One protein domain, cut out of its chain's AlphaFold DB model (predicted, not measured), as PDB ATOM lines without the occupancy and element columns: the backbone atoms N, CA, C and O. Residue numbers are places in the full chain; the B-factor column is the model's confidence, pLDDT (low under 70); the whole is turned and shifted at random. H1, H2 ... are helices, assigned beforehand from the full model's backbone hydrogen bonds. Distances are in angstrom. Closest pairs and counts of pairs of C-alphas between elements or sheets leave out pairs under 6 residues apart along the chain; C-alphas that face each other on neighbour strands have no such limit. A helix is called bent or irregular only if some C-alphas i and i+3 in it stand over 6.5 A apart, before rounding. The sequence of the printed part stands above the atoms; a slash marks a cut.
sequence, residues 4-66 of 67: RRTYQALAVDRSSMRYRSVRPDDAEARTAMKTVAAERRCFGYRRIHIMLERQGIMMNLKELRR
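Overview. This is residues 4 to 66 of the 67 residues of an uncharacterized protein of Citreicella sp (UniProt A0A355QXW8). A long thin arm leads to a small helical head: the head, at one end, holds the longest helix, H3, with H4 set steeply to it and the short H5, while the arm, residues 4 to 26, holds two short helices, H1 and H2, at the far end. Residues 18 to 25, of which 18 belongs to H2, stand free, and the arm makes the length of the whole. The printed part has 63 residues with five named helices, in the order H1, H2, H3, H4, H5, and no named strand; the class is all helix. It is extended, with a radius of gyration of the C-alphas of 17.4 A, and the C-alphas span 56 by 18 by 17 A.

Arrangement. H3, residues 27 to 39, touches H4, residues 45 to 54, with the C-alphas of Val 36 and Ile 48 closest at 6.5 A. Their lines stand at a steep tilt of 67 degrees, and they run opposite ways. H5, residues 61 to 64, only just touches H4, with 3 pairs of C-alphas within 8 A; the closest are those of His 49 and Leu 61, 7.1 A apart. H3 and H5 are apart. H2, residues 14 to 18, is apart from H3, H4 and H5. H1, residues 4 to 10, is close to H2 but not clearly touching, and the closest C-alphas are those of Tyr 7 and Arg 14, 6.9 A apart. H1 is apart from H3, H4 and H5. In H2, H3 and H4 every O i to N i+4 pair is within hydrogen-bond range; in H1 1 of 3 is, beside 1 of 4 O i to N i+3 pairs, and H5 is too short for an O i to N i+4 pair.

Along the chain. H3 is 18.2 A long from C-alpha 27 at (22.623, -40.411, 83.387) to C-alpha 39 at (25.043, -27.306, 70.968). H4 is 14.4 A long, and H5 is 4.9 A, ending with C-alpha 64 at (16.439, -29.932, 85.891). H2 is 6.5 A long. H1 is 11.1 A long and begins with C-alpha 4 at (-2.166, -54.975, 103.849); it is neither bent nor irregular, but only just: C-alphas 4 and 7 are 6.1 A apart.

Size, cuts and confidence. The two C-alphas farthest apart are those of Arg 5 and Arg 41, at 56.3 A. The printed part has no cut. The links H1 to H2 and H3 to H4 are tight, those from H2 to H3 and H4 to H5 are short, and no link is long. Mean pLDDT of the printed part is 70.1; it is under 70 in residues 4 to 27, 41 to 42, 61, 63 and 66.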
ATOM      1  N   ARG A   4      -1.124 -55.588 103.007       58.84
ATOM      2  CA  ARG A   4      -2.166 -54.975 103.849       58.84
ATOM      3  C   ARG A   4      -1.833 -54.971 105.347       58.84
ATOM      4  O   ARG A   4      -2.165 -54.003 106.019       58.84
ATOM      5  N   ARG A   5      -1.174 -56.013 105.866       59.97
ATOM      6  CA  ARG A   5      -0.840 -56.114 107.299       59.97
ATOM      7  C   ARG A   5       0.394 -55.300 107.693       59.97
ATOM      8  O   ARG A   5       0.527 -54.953 108.858       59.97
ATOM      9  N   THR A   6       1.278 -54.970 106.750       60.12
ATOM     10  CA  THR A   6       2.533 -54.268 107.060       60.12
ATOM     11  C   THR A   6       2.339 -52.765 107.279       60.12
ATOM     12  O   THR A   6       3.057 -52.189 108.084       60.12
ATOM     13  N   TYR A   7       1.343 -52.131 106.644       57.22
ATOM     14  CA  TYR A   7       1.071 -50.691 106.824       57.22
ATOM     15  C   TYR A   7       0.572 -50.350 108.230       57.22
ATOM     16  O   TYR A   7       1.002 -49.362 108.818       57.22
ATOM     17  N   GLN A   8      -0.323 -51.177 108.779       59.94
ATOM     18  CA  GLN A   8      -0.946 -50.909 110.075       59.94
ATOM     19  C   GLN A   8       0.067 -51.001 111.225       59.94
ATOM     20  O   GLN A   8      -0.049 -50.269 112.200       59.94
ATOM     21  N   ALA A   9       1.083 -51.854 111.081       63.97
ATOM     22  CA  ALA A   9       2.160 -52.003 112.055       63.97
ATOM     23  C   ALA A   9       3.202 -50.871 111.999       63.97
ATOM     24  O   ALA A   9       3.896 -50.646 112.984       63.97
ATOM     25  N   LEU A  10       3.329 -50.175 110.862       63.81
ATOM     26  CA  LEU A  10       4.373 -49.167 110.635       63.81
ATOM     27  C   LEU A  10       3.867 -47.716 110.687       63.81
ATOM     28  O   LEU A  10       4.691 -46.814 110.631       63.81
ATOM     29  N   ALA A  11       2.555 -47.469 110.795       60.66
ATOM     30  CA  ALA A  11       1.955 -46.121 110.828       60.66
ATOM     31  C   ALA A  11       2.415 -45.188 109.680       60.66
ATOM     32  O   ALA A  11       2.402 -43.965 109.805       60.66
ATOM     33  N   VAL A  12       2.815 -45.765 108.544       61.34
ATOM     34  CA  VAL A  12       3.235 -45.035 107.343       61.34
ATOM     35  C   VAL A  12       2.071 -44.999 106.359       61.34
ATOM     36  O   VAL A  12       1.467 -46.034 106.059       61.34
ATOM     37  N   ASP A  13       1.768 -43.807 105.837       60.72
ATOM     38  CA  ASP A  13       0.718 -43.625 104.838       60.72
ATOM     39  C   ASP A  13       0.983 -44.482 103.586       60.72
ATOM     40  O   ASP A  13       2.111 -44.604 103.090       60.72
ATOM     41  N   ARG A  14      -0.087 -45.079 103.054       59.69
ATOM     42  CA  ARG A  14      -0.049 -46.002 101.913       59.69
ATOM     43  C   ARG A  14       0.624 -45.394 100.676       59.69
ATOM     44  O   ARG A  14       1.207 -46.136  99.882       59.69
ATOM     45  N   SER A  15       0.530 -44.076 100.500       57.94
ATOM     46  CA  SER A  15       1.154 -43.350  99.390       57.94
ATOM     47  C   SER A  15       2.682 -43.313  99.497       57.94
ATOM     48  O   SER A  15       3.359 -43.473  98.485       57.94
ATOM     49  N   SER A  16       3.224 -43.226 100.715       58.22
ATOM     50  CA  SER A  16       4.667 -43.191 100.982       58.22
ATOM     51  C   SER A  16       5.329 -44.555 100.770       58.22
ATOM     52  O   SER A  16       6.367 -44.651 100.127       58.22
ATOM     53  N   MET A  17       4.687 -45.653 101.181       58.03
ATOM     54  CA  MET A  17       5.235 -47.000 100.926       58.03
ATOM     55  C   MET A  17       5.183 -47.393  99.435       58.03
ATOM     56  O   MET A  17       5.938 -48.258  98.994       58.03
ATOM     57  N   ARG A  18       4.293 -46.764  98.648       60.22
ATOM     58  CA  ARG A  18       4.291 -46.856  97.176       60.22
ATOM     59  C   ARG A  18       5.274 -45.898  96.512       60.22
ATOM     60  O   ARG A  18       5.567 -46.086  95.331       60.22
ATOM     61  N   TYR A  19       5.778 -44.904  97.239       51.00
ATOM     62  CA  TYR A  19       6.786 -43.982  96.749       51.00
ATOM     63  C   TYR A  19       8.134 -44.701  96.686       51.00
ATOM     64  O   TYR A  19       8.998 -44.587  97.550       51.00
ATOM     65  N   ARG A  20       8.324 -45.474  95.616       46.25
ATOM     66  CA  ARG A  20       9.665 -45.732  95.116       46.25
ATOM     67  C   ARG A  20      10.131 -44.419  94.508       46.25
ATOM     68  O   ARG A  20       9.621 -44.026  93.463       46.25
ATOM     69  N   SER A  21      11.117 -43.770  95.121       51.97
ATOM     70  CA  SER A  21      12.008 -42.885  94.378       51.97
ATOM     71  C   SER A  21      12.767 -43.763  93.384       51.97
ATOM     72  O   SER A  21      13.900 -44.178  93.621       51.97
ATOM     73  N   VAL A  22      12.092 -44.116  92.294       52.16
ATOM     74  CA  VAL A  22      12.722 -44.534  91.056       52.16
ATOM     75  C   VAL A  22      13.424 -43.268  90.599       52.16
ATOM     76  O   VAL A  22      12.848 -42.496  89.852       52.16
ATOM     77  N   ARG A  23      14.605 -42.964  91.143       55.88
ATOM     78  CA  ARG A  23      15.565 -42.209  90.352       55.88
ATOM     79  C   ARG A  23      15.843 -43.162  89.201       55.88
ATOM     80  O   ARG A  23      16.495 -44.180  89.456       55.88
ATOM     81  N   PRO A  24      15.255 -42.953  88.009       55.25
ATOM     82  CA  PRO A  24      15.753 -43.688  86.869       55.25
ATOM     83  C   PRO A  24      17.208 -43.239  86.716       55.25
ATOM     84  O   PRO A  24      17.620 -42.237  87.307       55.25
ATOM     85  N   ASP A  25      18.028 -43.983  85.998       57.53
ATOM     86  CA  ASP A  25      19.360 -43.495  85.673       57.53
ATOM     87  C   ASP A  25      19.232 -42.193  84.860       57.53
ATOM     88  O   ASP A  25      19.226 -42.187  83.631       57.53
ATOM     89  N   ASP A  26      19.178 -41.050  85.553       65.44
ATOM     90  CA  ASP A  26      19.180 -39.703  84.977       65.44
ATOM     91  C   ASP A  26      20.519 -39.431  84.268       65.44
ATOM     92  O   ASP A  26      20.790 -38.315  83.837       65.44
ATOM     93  N   ALA A  27      21.407 -40.427  84.179       68.44
ATOM     94  CA  ALA A  27      22.623 -40.411  83.387       68.44
ATOM     95  C   ALA A  27      22.324 -40.086  81.918       68.44
ATOM     96  O   ALA A  27      23.013 -39.244  81.337       68.44
ATOM     97  N   GLU A  28      21.267 -40.666  81.340       71.69
ATOM     98  CA  GLU A  28      20.852 -40.357  79.967       71.69
ATOM     99  C   GLU A  28      20.345 -38.916  79.856       71.69
ATOM    100  O   GLU A  28      20.821 -38.155  79.014       71.69
ATOM    101  N   ALA A  29      19.478 -38.489  80.780       74.06
ATOM    102  CA  ALA A  29      18.951 -37.126  80.821       74.06
ATOM    103  C   ALA A  29      20.053 -36.073  81.042       74.06
ATOM    104  O   ALA A  29      20.058 -35.016  80.410       74.06
ATOM    105  N   ARG A  30      21.043 -36.370  81.889       76.88
ATOM    106  CA  ARG A  30      22.201 -35.508  82.158       76.88
ATOM    107  C   ARG A  30      23.128 -35.424  80.951       76.88
ATOM    108  O   ARG A  30      23.681 -34.358  80.682       76.88
ATOM    109  N   THR A  31      23.298 -36.525  80.224       80.31
ATOM    110  CA  THR A  31      24.088 -36.554  78.987       80.31
ATOM    111  C   THR A  31      23.386 -35.753  77.896       80.31
ATOM    112  O   THR A  31      24.005 -34.861  77.322       80.31
ATOM    113  N   ALA A  32      22.082 -35.960  77.697       80.81
ATOM    114  CA  ALA A  32      21.266 -35.166  76.783       80.81
ATOM    115  C   ALA A  32      21.303 -33.668  77.136       80.81
ATOM    116  O   ALA A  32      21.521 -32.829  76.263       80.81
ATOM    117  N   MET A  33      21.200 -33.323  78.424       80.12
ATOM    118  CA  MET A  33      21.303 -31.942  78.898       80.12
ATOM    119  C   MET A  33      22.663 -31.315  78.566       80.12
ATOM    120  O   MET A  33      22.708 -30.177  78.100       80.12
ATOM    121  N   LYS A  34      23.767 -32.047  78.772       80.50
ATOM    122  CA  LYS A  34      25.115 -31.590  78.400       80.50
ATOM    123  C   LYS A  34      25.249 -31.387  76.894       80.50
ATOM    124  O   LYS A  34      25.792 -30.367  76.484       80.50
ATOM    125  N   THR A  35      24.729 -32.309  76.088       83.25
ATOM    126  CA  THR A  35      24.739 -32.201  74.623       83.25
ATOM    127  C   THR A  35      23.982 -30.960  74.159       83.25
ATOM    128  O   THR A  35      24.538 -30.148  73.428       83.25
ATOM    129  N   VAL A  36      22.761 -30.749  74.661       81.62
ATOM    130  CA  VAL A  36      21.939 -29.570  74.339       81.62
ATOM    131  C   VAL A  36      22.613 -28.277  74.804       81.62
ATOM    132  O   VAL A  36      22.610 -27.279  74.084       81.62
ATOM    133  N   ALA A  37      23.211 -28.272  75.997       78.62
ATOM    134  CA  ALA A  37      23.939 -27.115  76.511       78.62
ATOM    135  C   ALA A  37      25.208 -26.805  75.695       78.62
ATOM    136  O   ALA A  37      25.575 -25.639  75.580       78.62
ATOM    137  N   ALA A  38      25.853 -27.822  75.116       80.38
ATOM    138  CA  ALA A  38      27.031 -27.672  74.264       80.38
ATOM    139  C   ALA A  38      26.692 -27.266  72.818       80.38
ATOM    140  O   ALA A  38      27.524 -26.677  72.133       80.38
ATOM    141  N   GLU A  39      25.472 -27.543  72.351       78.50
ATOM    142  CA  GLU A  39      25.043 -27.306  70.968       78.50
ATOM    143  C   GLU A  39      24.986 -25.809  70.594       78.50
ATOM    144  O   GLU A  39      25.152 -25.432  69.431       78.50
ATOM    145  N   ARG A  40      24.778 -24.914  71.573       72.19
ATOM    146  CA  ARG A  40      24.794 -23.451  71.380       72.19
ATOM    147  C   ARG A  40      25.415 -22.739  72.579       72.19
ATOM    148  O   ARG A  40      25.245 -23.157  73.713       72.19
ATOM    149  N   ARG A  41      26.037 -21.578  72.320       68.00
ATOM    150  CA  ARG A  41      26.886 -20.814  73.261       68.00
ATOM    151  C   ARG A  41      26.304 -20.580  74.664       68.00
ATOM    152  O   ARG A  41      27.099 -20.424  75.572       68.00
ATOM    153  N   CYS A  42      24.978 -20.522  74.836       67.38
ATOM    154  CA  CYS A  42      24.303 -20.477  76.140       67.38
ATOM    155  C   CYS A  42      22.793 -20.697  75.956       67.38
ATOM    156  O   CYS A  42      22.068 -19.768  75.585       67.38
ATOM    157  N   PHE A  43      22.286 -21.894  76.244       73.50
ATOM    158  CA  PHE A  43      20.853 -22.070  76.469       73.50
ATOM    159  C   PHE A  43      20.522 -21.901  77.951       73.50
ATOM    160  O   PHE A  43      21.099 -22.553  78.812       73.50
ATOM    161  N   GLY A  44      19.566 -21.022  78.258       79.94
ATOM    162  CA  GLY A  44      18.979 -20.965  79.595       79.94
ATOM    163  C   GLY A  44      18.112 -22.198  79.871       79.94
ATOM    164  O   GLY A  44      17.593 -22.819  78.941       79.94
ATOM    165  N   TYR A  45      17.880 -22.499  81.151       79.56
ATOM    166  CA  TYR A  45      17.124 -23.673  81.625       79.56
ATOM    167  C   TYR A  45      15.779 -23.895  80.917       79.56
ATOM    168  O   TYR A  45      15.397 -25.026  80.639       79.56
ATOM    169  N   ARG A  46      15.079 -22.814  80.553       81.00
ATOM    170  CA  ARG A  46      13.801 -22.888  79.829       81.00
ATOM    171  C   ARG A  46      13.945 -23.465  78.417       81.00
ATOM    172  O   ARG A  46      13.066 -24.184  77.962       81.00
ATOM    173  N   ARG A  47      15.039 -23.152  77.718       84.25
ATOM    174  CA  ARG A  47      15.307 -23.664  76.364       84.25
ATOM    175  C   ARG A  47      15.824 -25.096  76.400       84.25
ATOM    176  O   ARG A  47      15.423 -25.884  75.556       84.25
ATOM    177  N   ILE A  48      16.628 -25.428  77.409       83.25
ATOM    178  CA  ILE A  48      17.064 -26.802  77.672       83.25
ATOM    179  C   ILE A  48      15.850 -27.706  77.925       83.25
ATOM    180  O   ILE A  48      15.745 -28.754  77.304       83.25
ATOM    181  N   HIS A  49      14.889 -27.263  78.744       82.25
ATOM    182  CA  HIS A  49      13.656 -28.014  79.009       82.25
ATOM    183  C   HIS A  49      12.873 -28.348  77.731       82.25
ATOM    184  O   HIS A  49      12.525 -29.498  77.509       82.25
ATOM    185  N   ILE A  50      12.662 -27.363  76.851       83.88
ATOM    186  CA  ILE A  50      11.940 -27.568  75.582       83.88
ATOM    187  C   ILE A  50      12.697 -28.531  74.653       83.88
ATOM    188  O   ILE A  50      12.087 -29.313  73.927       83.88
ATOM    189  N   MET A  51      14.030 -28.472  74.644       85.62
ATOM    190  CA  MET A  51      14.845 -29.381  73.833       85.62
ATOM    191  C   MET A  51      14.803 -30.814  74.365       85.62
ATOM    192  O   MET A  51      14.712 -31.745  73.571       85.62
ATOM    193  N   LEU A  52      14.796 -30.989  75.687       81.81
ATOM    194  CA  LEU A  52      14.621 -32.296  76.318       81.81
ATOM    195  C   LEU A  52      13.226 -32.875  76.034       81.81
ATOM    196  O   LEU A  52      13.127 -34.031  75.630       81.81
ATOM    197  N   GLU A  53      12.166 -32.061  76.110       81.62
ATOM    198  CA  GLU A  53      10.808 -32.482  75.732       81.62
ATOM    199  C   GLU A  53      10.734 -32.956  74.273       81.62
ATOM    200  O   GLU A  53      10.108 -33.973  73.980       81.62
ATOM    201  N   ARG A  54      11.419 -32.265  73.352       83.06
ATOM    202  CA  ARG A  54      11.498 -32.668  71.935       83.06
ATOM    203  C   ARG A  54      12.228 -33.991  71.716       83.06
ATOM    204  O   ARG A  54      11.957 -34.663  70.729       83.06
ATOM    205  N   GLN A  55      13.135 -34.354  72.615       80.88
ATOM    206  CA  GLN A  55      13.830 -35.642  72.608       80.88
ATOM    207  C   GLN A  55      13.029 -36.740  73.333       80.88
ATOM    208  O   GLN A  55      13.510 -37.863  73.456       80.88
ATOM    209  N   GLY A  56      11.810 -36.441  73.803       78.62
ATOM    210  CA  GLY A  56      10.959 -37.378  74.543       78.62
ATOM    211  C   GLY A  56      11.315 -37.502  76.026       78.62
ATOM    212  O   GLY A  56      10.730 -38.320  76.732       78.62
ATOM    213  N   ILE A  57      12.245 -36.677  76.518       77.56
ATOM    214  CA  ILE A  57      12.683 -36.669  77.913       77.56
ATOM    215  C   ILE A  57      11.803 -35.676  78.678       77.56
ATOM    216  O   ILE A  57      12.078 -34.477  78.741       77.56
ATOM    217  N   MET A  58      10.713 -36.182  79.258       70.62
ATOM    218  CA  MET A  58       9.847 -35.396  80.139       70.62
ATOM    219  C   MET A  58      10.473 -35.304  81.532       70.62
ATOM    220  O   MET A  58      10.333 -36.213  82.346       70.62
ATOM    221  N   MET A  59      11.165 -34.197  81.805       72.50
ATOM    222  CA  MET A  59      11.802 -33.930  83.097       72.50
ATOM    223  C   MET A  59      11.140 -32.741  83.780       72.50
ATOM    224  O   MET A  59      10.881 -31.719  83.149       72.50
ATOM    225  N   ASN A  60      10.901 -32.821  85.087       76.19
ATOM    226  CA  ASN A  60      10.352 -31.679  85.808       76.19
ATOM    227  C   ASN A  60      11.393 -30.547  85.867       76.19
ATOM    228  O   ASN A  60      12.556 -30.778  86.197       76.19
ATOM    229  N   LEU A  61      10.985 -29.291  85.655       68.81
ATOM    230  CA  LEU A  61      11.851 -28.113  85.844       68.81
ATOM    231  C   LEU A  61      12.532 -28.090  87.223       68.81
ATOM    232  O   LEU A  61      13.664 -27.620  87.352       68.81
ATOM    233  N   LYS A  62      11.855 -28.604  88.260       73.94
ATOM    234  CA  LYS A  62      12.436 -28.738  89.606       73.94
ATOM    235  C   LYS A  62      13.590 -29.740  89.655       73.94
ATOM    236  O   LYS A  62      14.500 -29.542  90.450       73.94
ATOM    237  N   GLU A  63      13.552 -30.785  88.838       69.12
ATOM    238  CA  GLU A  63      14.615 -31.787  88.730       69.12
ATOM    239  C   GLU A  63      15.757 -31.274  87.857       69.12
ATOM    240  O   GLU A  63      16.910 -31.392  88.255       69.12
ATOM    241  N   LEU A  64      15.445 -30.573  86.761       72.56
ATOM    242  CA  LEU A  64      16.439 -29.932  85.891       72.56
ATOM    243  C   LEU A  64      17.322 -28.938  86.655       72.56
ATOM    244  O   LEU A  64      18.523 -28.879  86.438       72.56
ATOM    245  N   ARG A  65      16.727 -28.159  87.566       70.69
ATOM    246  CA  ARG A  65      17.463 -27.194  88.399       70.69
ATOM    247  C   ARG A  65      18.296 -27.861  89.506       70.69
ATOM    248  O   ARG A  65      19.152 -27.201  90.085       70.69
ATOM    249  N   ARG A  66      17.997 -29.112  89.867       68.69
ATOM    250  CA  ARG A  66      18.668 -29.841  90.959       68.69
ATOM    251  C   ARG A  66      19.842 -30.707  90.481       68.69
ATOM    252  O   ARG A  66      20.545 -31.236  91.341       68.69
TER     253      ARG A  66